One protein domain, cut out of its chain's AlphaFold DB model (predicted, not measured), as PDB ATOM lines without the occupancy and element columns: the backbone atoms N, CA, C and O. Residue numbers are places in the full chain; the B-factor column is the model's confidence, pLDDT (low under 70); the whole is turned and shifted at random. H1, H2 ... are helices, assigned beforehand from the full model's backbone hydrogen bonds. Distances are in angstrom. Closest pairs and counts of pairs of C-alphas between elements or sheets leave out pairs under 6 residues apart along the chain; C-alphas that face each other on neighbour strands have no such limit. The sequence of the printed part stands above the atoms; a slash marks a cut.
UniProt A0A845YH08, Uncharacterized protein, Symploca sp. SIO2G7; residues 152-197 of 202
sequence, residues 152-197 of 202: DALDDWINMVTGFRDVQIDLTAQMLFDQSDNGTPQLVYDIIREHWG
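What this domain is: This is residues 152 to 197 of the 202 residues of an uncharacterized protein of Symploca sp. SIO2G7 (UniProt A0A845YH08). Three helices make a small open V: H1, the longest, and H3 are two arms that spread apart, and the short helix H2 packs on both of them at the closed end. From the far end of H1 the chain folds back to H2 through residues 165 to 172, and residues 162 to 168 stick out there, of which 162 to 164 belong to H1. The printed part has 46 residues, with three named helices in the order H1, H2, H3 and no named strand; the class is all helix. The whole is compact, with a radius of gyration of the C-alphas of 10.1 A and spans of 28 by 25 by 14 A.

How they stand to each other: H1, residues 152 to 164, touches H2, residues 173 to 179; their closest C-alphas, those of Leu 154 and Ala 173, are 5.0 A apart. These two helices run opposite ways at a steep tilt of 60 degrees. H2 also touches H3, residues 185 to 195, with the C-alphas of Leu 176 and Val 188 closest at 5.8 A. The lines of H2 and H3 are about perpendicular, at 82 degrees. H1 and H3 are apart. In H1, H2 and H3 every O i to N i+4 pair is within hydrogen-bond range.

Where its parts are: H1 is 18.4 A long from first to last C-alpha and begins at C-alpha 152, (-25.721, 58.177, 41.609). H2, 10.0 A long, begins at C-alpha 173, (-24.177, 50.851, 43.553). H3 is 15.5 A long and ends at C-alpha 195, (-28.634, 39.115, 48.938).

The domain as a whole: The two C-alphas farthest apart, those of Asp 166 and Asp 181, are 28.6 A from each other. The printed part has no cut. The link from H1 to H2 is short, and the link from H2 to H3 is tight. The mean pLDDT of the printed part is 78.6, and residues 161 to 169 are under 70.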
ATOM      1  N   ASP A 152     -25.565  57.162  40.560       90.88
ATOM      2  CA  ASP A 152     -25.721  58.177  41.609       90.88
ATOM      3  C   ASP A 152     -26.982  57.937  42.457       90.88
ATOM      4  O   ASP A 152     -26.928  58.004  43.680       90.88
ATOM      5  N   ALA A 153     -28.114  57.592  41.827       84.25
ATOM      6  CA  ALA A 153     -29.355  57.306  42.545       84.25
ATOM      7  C   ALA A 153     -29.243  56.045  43.419       84.25
ATOM      8  O   ALA A 153     -29.794  56.010  44.519       84.25
ATOM      9  N   LEU A 154     -28.531  55.016  42.947       82.94
ATOM     10  CA  LEU A 154     -28.255  53.810  43.729       82.94
ATOM     11  C   LEU A 154     -27.302  54.099  44.892       82.94
ATOM     12  O   LEU A 154     -27.532  53.596  45.989       82.94
ATOM     13  N   ASP A 155     -26.268  54.914  44.677       87.69
ATOM     14  CA  ASP A 155     -25.330  55.325  45.727       87.69
ATOM     15  C   ASP A 155     -26.044  56.143  46.807       87.69
ATOM     16  O   ASP A 155     -25.926  55.835  47.996       87.69
ATOM     17  N   ASP A 156     -26.840  57.138  46.418       82.19
ATOM     18  CA  ASP A 156     -27.646  57.938  47.343       82.19
ATOM     19  C   ASP A 156     -28.613  57.058  48.144       82.19
ATOM     20  O   ASP A 156     -28.740  57.207  49.363       82.19
ATOM     21  N   TRP A 157     -29.259  56.098  47.481       81.56
ATOM     22  CA  TRP A 157     -30.172  55.164  48.128       81.56
ATOM     23  C   TRP A 157     -29.457  54.241  49.129       81.56
ATOM     24  O   TRP A 157     -29.908  54.117  50.269       81.56
ATOM     25  N   ILE A 158     -28.311  53.651  48.770       78.31
ATOM     26  CA  ILE A 158     -27.510  52.821  49.686       78.31
ATOM     27  C   ILE A 158     -27.037  53.649  50.888       78.31
ATOM     28  O   ILE A 158     -27.160  53.208  52.035       78.31
ATOM     29  N   ASN A 159     -26.538  54.864  50.653       78.31
ATOM     30  CA  ASN A 159     -26.094  55.776  51.711       78.31
ATOM     31  C   ASN A 159     -27.243  56.155  52.654       78.31
ATOM     32  O   ASN A 159     -27.066  56.204  53.872       78.31
ATOM     33  N   MET A 160     -28.444  56.367  52.112       73.31
ATOM     34  CA  MET A 160     -29.641  56.596  52.912       73.31
ATOM     35  C   MET A 160     -29.944  55.379  53.798       73.31
ATOM     36  O   MET A 160     -30.063  55.519  55.014       73.31
ATOM     37  N   VAL A 161     -30.035  54.175  53.225       65.31
ATOM     38  CA  VAL A 161     -30.405  52.959  53.975       65.31
ATOM     39  C   VAL A 161     -29.383  52.632  55.071       65.31
ATOM     40  O   VAL A 161     -29.777  52.345  56.204       65.31
ATOM     41  N   THR A 162     -28.089  52.729  54.758       67.88
ATOM     42  CA  THR A 162     -26.986  52.510  55.712       67.88
ATOM     43  C   THR A 162     -26.904  53.587  56.797       67.88
ATOM     44  O   THR A 162     -26.428  53.316  57.894       67.88
ATOM     45  N   GLY A 163     -27.399  54.800  56.527       63.31
ATOM     46  CA  GLY A 163     -27.500  55.871  57.520       63.31
ATOM     47  C   GLY A 163     -28.674  55.717  58.497       63.31
ATOM     48  O   GLY A 163     -28.595  56.197  59.626       63.31
ATOM     49  N   PHE A 164     -29.765  55.057  58.087       55.97
ATOM     50  CA  PHE A 164     -30.976  54.895  58.908       55.97
ATOM     51  C   PHE A 164     -30.984  53.647  59.784       55.97
ATOM     52  O   PHE A 164     -31.681  53.598  60.799       55.97
ATOM     53  N   ARG A 165     -30.266  52.611  59.372       52.88
ATOM     54  CA  ARG A 165     -30.186  51.342  60.082       52.88
ATOM     55  C   ARG A 165     -28.707  51.016  60.143       52.88
ATOM     56  O   ARG A 165     -28.072  51.099  59.101       52.88
ATOM     57  N   ASP A 166     -28.168  50.640  61.303       56.69
ATOM     58  CA  ASP A 166     -26.790  50.138  61.474       56.69
ATOM     59  C   ASP A 166     -26.573  48.800  60.715       56.69
ATOM     60  O   ASP A 166     -26.158  47.783  61.268       56.69
ATOM     61  N   VAL A 167     -26.942  48.764  59.440       59.41
ATOM     62  CA  VAL A 167     -26.941  47.635  58.529       59.41
ATOM     63  C   VAL A 167     -25.726  47.836  57.647       59.41
ATOM     64  O   VAL A 167     -25.668  48.762  56.842       59.41
ATOM     65  N   GLN A 168     -24.742  46.956  57.804       61.72
ATOM     66  CA  GLN A 168     -23.685  46.833  56.814       61.72
ATOM     67  C   GLN A 168     -24.263  46.142  55.584       61.72
ATOM     68  O   GLN A 168     -24.644  44.974  55.635       61.72
ATOM     69  N   ILE A 169     -24.353  46.898  54.498       68.19
ATOM     70  CA  ILE A 169     -24.718  46.402  53.179       68.19
ATOM     71  C   ILE A 169     -23.407  46.162  52.424       68.19
ATOM     72  O   ILE A 169     -22.636  47.098  52.239       68.19
ATOM     73  N   ASP A 170     -23.145  44.919  52.011       81.62
ATOM     74  CA  ASP A 170     -21.986  44.563  51.162       81.62
ATOM     75  C   ASP A 170     -22.314  44.693  49.656       81.62
ATOM     76  O   ASP A 170     -21.586  44.237  48.780       81.62
ATOM     77  N   LEU A 171     -23.455  45.314  49.342       80.69
ATOM     78  CA  LEU A 171     -23.835  45.715  47.991       80.69
ATOM     79  C   LEU A 171     -23.332  47.134  47.721       80.69
ATOM     80  O   LEU A 171     -23.570  48.054  48.501       80.69
ATOM     81  N   THR A 172     -22.679  47.316  46.577       90.00
ATOM     82  CA  THR A 172     -22.302  48.637  46.056       90.00
ATOM     83  C   THR A 172     -23.250  49.055  44.935       90.00
ATOM     84  O   THR A 172     -23.822  48.191  44.261       90.00
ATOM     85  N   ALA A 173     -23.380  50.360  44.678       88.06
ATOM     86  CA  ALA A 173     -24.177  50.851  43.553       88.06
ATOM     87  C   ALA A 173     -23.703  50.265  42.221       88.06
ATOM     88  O   ALA A 173     -24.527  49.877  41.399       88.06
ATOM     89  N   GLN A 174     -22.387  50.116  42.040       93.44
ATOM     90  CA  GLN A 174     -21.810  49.501  40.846       93.44
ATOM     91  C   GLN A 174     -22.259  48.044  40.673       93.44
ATOM     92  O   GLN A 174     -22.679  47.659  39.587       93.44
ATOM     93  N   MET A 175     -22.234  47.243  41.745       89.75
ATOM     94  CA  MET A 175     -22.704  45.854  41.694       89.75
ATOM     95  C   MET A 175     -24.188  45.771  41.344       89.75
ATOM     96  O   MET A 175     -24.554  44.968  40.487       89.75
ATOM     97  N   LEU A 176     -25.024  46.600  41.981       87.12
ATOM     98  CA  LEU A 176     -26.450  46.660  41.666       87.12
ATOM     99  C   LEU A 176     -26.662  47.066  40.211       87.12
ATOM    100  O   LEU A 176     -27.406  46.400  39.503       87.12
ATOM    101  N   PHE A 177     -25.986  48.109  39.739       89.94
ATOM    102  CA  PHE A 177     -26.139  48.625  38.384       89.94
ATOM    103  C   PHE A 177     -25.745  47.597  37.315       89.94
ATOM    104  O   PHE A 177     -26.508  47.374  36.374       89.94
ATOM    105  N   ASP A 178     -24.605  46.927  37.492       93.25
ATOM    106  CA  ASP A 178     -24.089  45.942  36.534       93.25
ATOM    107  C   ASP A 178     -24.948  44.674  36.477       93.25
ATOM    108  O   ASP A 178     -25.138  44.092  35.409       93.25
ATOM    109  N   GLN A 179     -25.480  44.234  37.619       90.69
ATOM    110  CA  GLN A 179     -26.277  43.007  37.700       90.69
ATOM    111  C   GLN A 179     -27.754  43.231  37.334       90.69
ATOM    112  O   GLN A 179     -28.443  42.278  36.980       90.69
ATOM    113  N   SER A 180     -28.242  44.475  37.386       86.00
ATOM    114  CA  SER A 180     -29.657  44.825  37.177       86.00
ATOM    115  C   SER A 180     -29.997  45.312  35.767       86.00
ATOM    116  O   SER A 180     -30.958  46.060  35.590       86.00
ATOM    117  N   ASP A 181     -29.215  44.939  34.753       89.44
ATOM    118  CA  ASP A 181     -29.347  45.494  33.397       89.44
ATOM    119  C   ASP A 181     -29.408  47.036  33.418       89.44
ATOM    120  O   ASP A 181     -30.415  47.668  33.072       89.44
ATOM    121  N   ASN A 182     -28.314  47.652  33.869       90.62
ATOM    122  CA  ASN A 182     -28.129  49.102  33.915       90.62
ATOM    123  C   ASN A 182     -29.164  49.821  34.801       90.62
ATOM    124  O   ASN A 182     -29.721  50.844  34.395       90.62
ATOM    125  N   GLY A 183     -29.444  49.278  35.991       80.75
ATOM    126  CA  GLY A 183     -30.313  49.913  36.985       80.75
ATOM    127  C   GLY A 183     -31.808  49.665  36.784       80.75
ATOM    128  O   GLY A 183     -32.621  50.470  37.235       80.75
ATOM    129  N   THR A 184     -32.210  48.594  36.096       82.25
ATOM    130  CA  THR A 184     -33.634  48.255  35.951       82.25
ATOM    131  C   THR A 184     -34.248  48.003  37.335       82.25
ATOM    132  O   THR A 184     -33.781  47.097  38.027       82.25
ATOM    133  N   PRO A 185     -35.288  48.754  37.760       79.94
ATOM    134  CA  PRO A 185     -35.750  48.742  39.149       79.94
ATOM    135  C   PRO A 185     -36.126  47.362  39.690       79.94
ATOM    136  O   PRO A 185     -35.711  47.011  40.793       79.94
ATOM    137  N   GLN A 186     -36.835  46.559  38.893       77.19
ATOM    138  CA  GLN A 186     -37.214  45.200  39.281       77.19
ATOM    139  C   GLN A 186     -35.985  44.325  39.557       77.19
ATOM    140  O   GLN A 186     -35.906  43.671  40.590       77.19
ATOM    141  N   LEU A 187     -34.987  44.367  38.671       80.00
ATOM    142  CA  LEU A 187     -33.780  43.561  38.825       80.00
ATOM    143  C   LEU A 187     -32.915  44.050  39.989       80.00
ATOM    144  O   LEU A 187     -32.341  43.232  40.699       80.00
ATOM    145  N   VAL A 188     -32.853  45.369  40.226       77.75
ATOM    146  CA  VAL A 188     -32.221  45.929  41.433       77.75
ATOM    147  C   VAL A 188     -32.870  45.329  42.681       77.75
ATOM    148  O   VAL A 188     -32.160  44.828  43.553       77.75
ATOM    149  N   TYR A 189     -34.204  45.327  42.747       79.56
ATOM    150  CA  TYR A 189     -34.950  44.761  43.869       79.56
ATOM    151  C   TYR A 189     -34.704  43.255  44.039       79.56
ATOM    152  O   TYR A 189     -34.460  42.803  45.158       79.56
ATOM    153  N   ASP A 190     -34.688  42.488  42.950       77.69
ATOM    154  CA  ASP A 190     -34.450  41.042  42.990       77.69
ATOM    155  C   ASP A 190     -33.053  40.698  43.533       77.69
ATOM    156  O   ASP A 190     -32.930  39.833  44.403       77.69
ATOM    157  N   ILE A 191     -32.011  41.429  43.112       80.38
ATOM    158  CA  ILE A 191     -30.638  41.258  43.626       80.38
ATOM    159  C   ILE A 191     -30.585  41.526  45.130       80.38
ATOM    160  O   ILE A 191     -29.952  40.789  45.889       80.38
ATOM    161  N   ILE A 192     -31.256  42.587  45.578       76.75
ATOM    162  CA  ILE A 192     -31.313  42.960  46.992       76.75
ATOM    163  C   ILE A 192     -32.024  41.874  47.812       76.75
ATOM    164  O   ILE A 192     -31.543  41.486  48.881       76.75
ATOM    165  N   ARG A 193     -33.151  41.352  47.314       73.88
ATOM    166  CA  ARG A 193     -33.880  40.252  47.964       73.88
ATOM    167  C   ARG A 193     -33.026  39.004  48.082       73.88
ATOM    168  O   ARG A 193     -32.972  38.417  49.162       73.88
ATOM    169  N   GLU A 194     -32.364  38.617  46.994       81.75
ATOM    170  CA  GLU A 194     -31.478  37.456  46.964       81.75
ATOM    171  C   GLU A 194     -30.336  37.621  47.972       81.75
ATOM    172  O   GLU A 194     -30.085  36.721  48.774       81.75
ATOM    173  N   HIS A 195     -29.711  38.800  48.004       80.19
ATOM    174  CA  HIS A 195     -28.634  39.115  48.938       80.19
ATOM    175  C   HIS A 195     -29.053  38.958  50.409       80.19
ATOM    176  O   HIS A 195     -28.265  38.487  51.230       80.19
ATOM    177  N   TRP A 196     -30.298  39.299  50.752       75.38
ATOM    178  CA  TRP A 196     -30.832  39.148  52.111       75.38
ATOM    179  C   TRP A 196     -31.583  37.838  52.361       75.38
ATOM    180  O   TRP A 196     -32.145  37.654  53.441       75.38
ATOM    181  N   GLY A 197     -31.583  36.908  51.402       72.50
ATOM    182  CA  GLY A 197     -32.278  35.628  51.529       72.50
ATOM    183  C   GLY A 197     -33.789  35.777  51.726       72.50
ATOM    184  O   GLY A 197     -34.414  34.914  52.345       72.50
TER     185      GLY A 197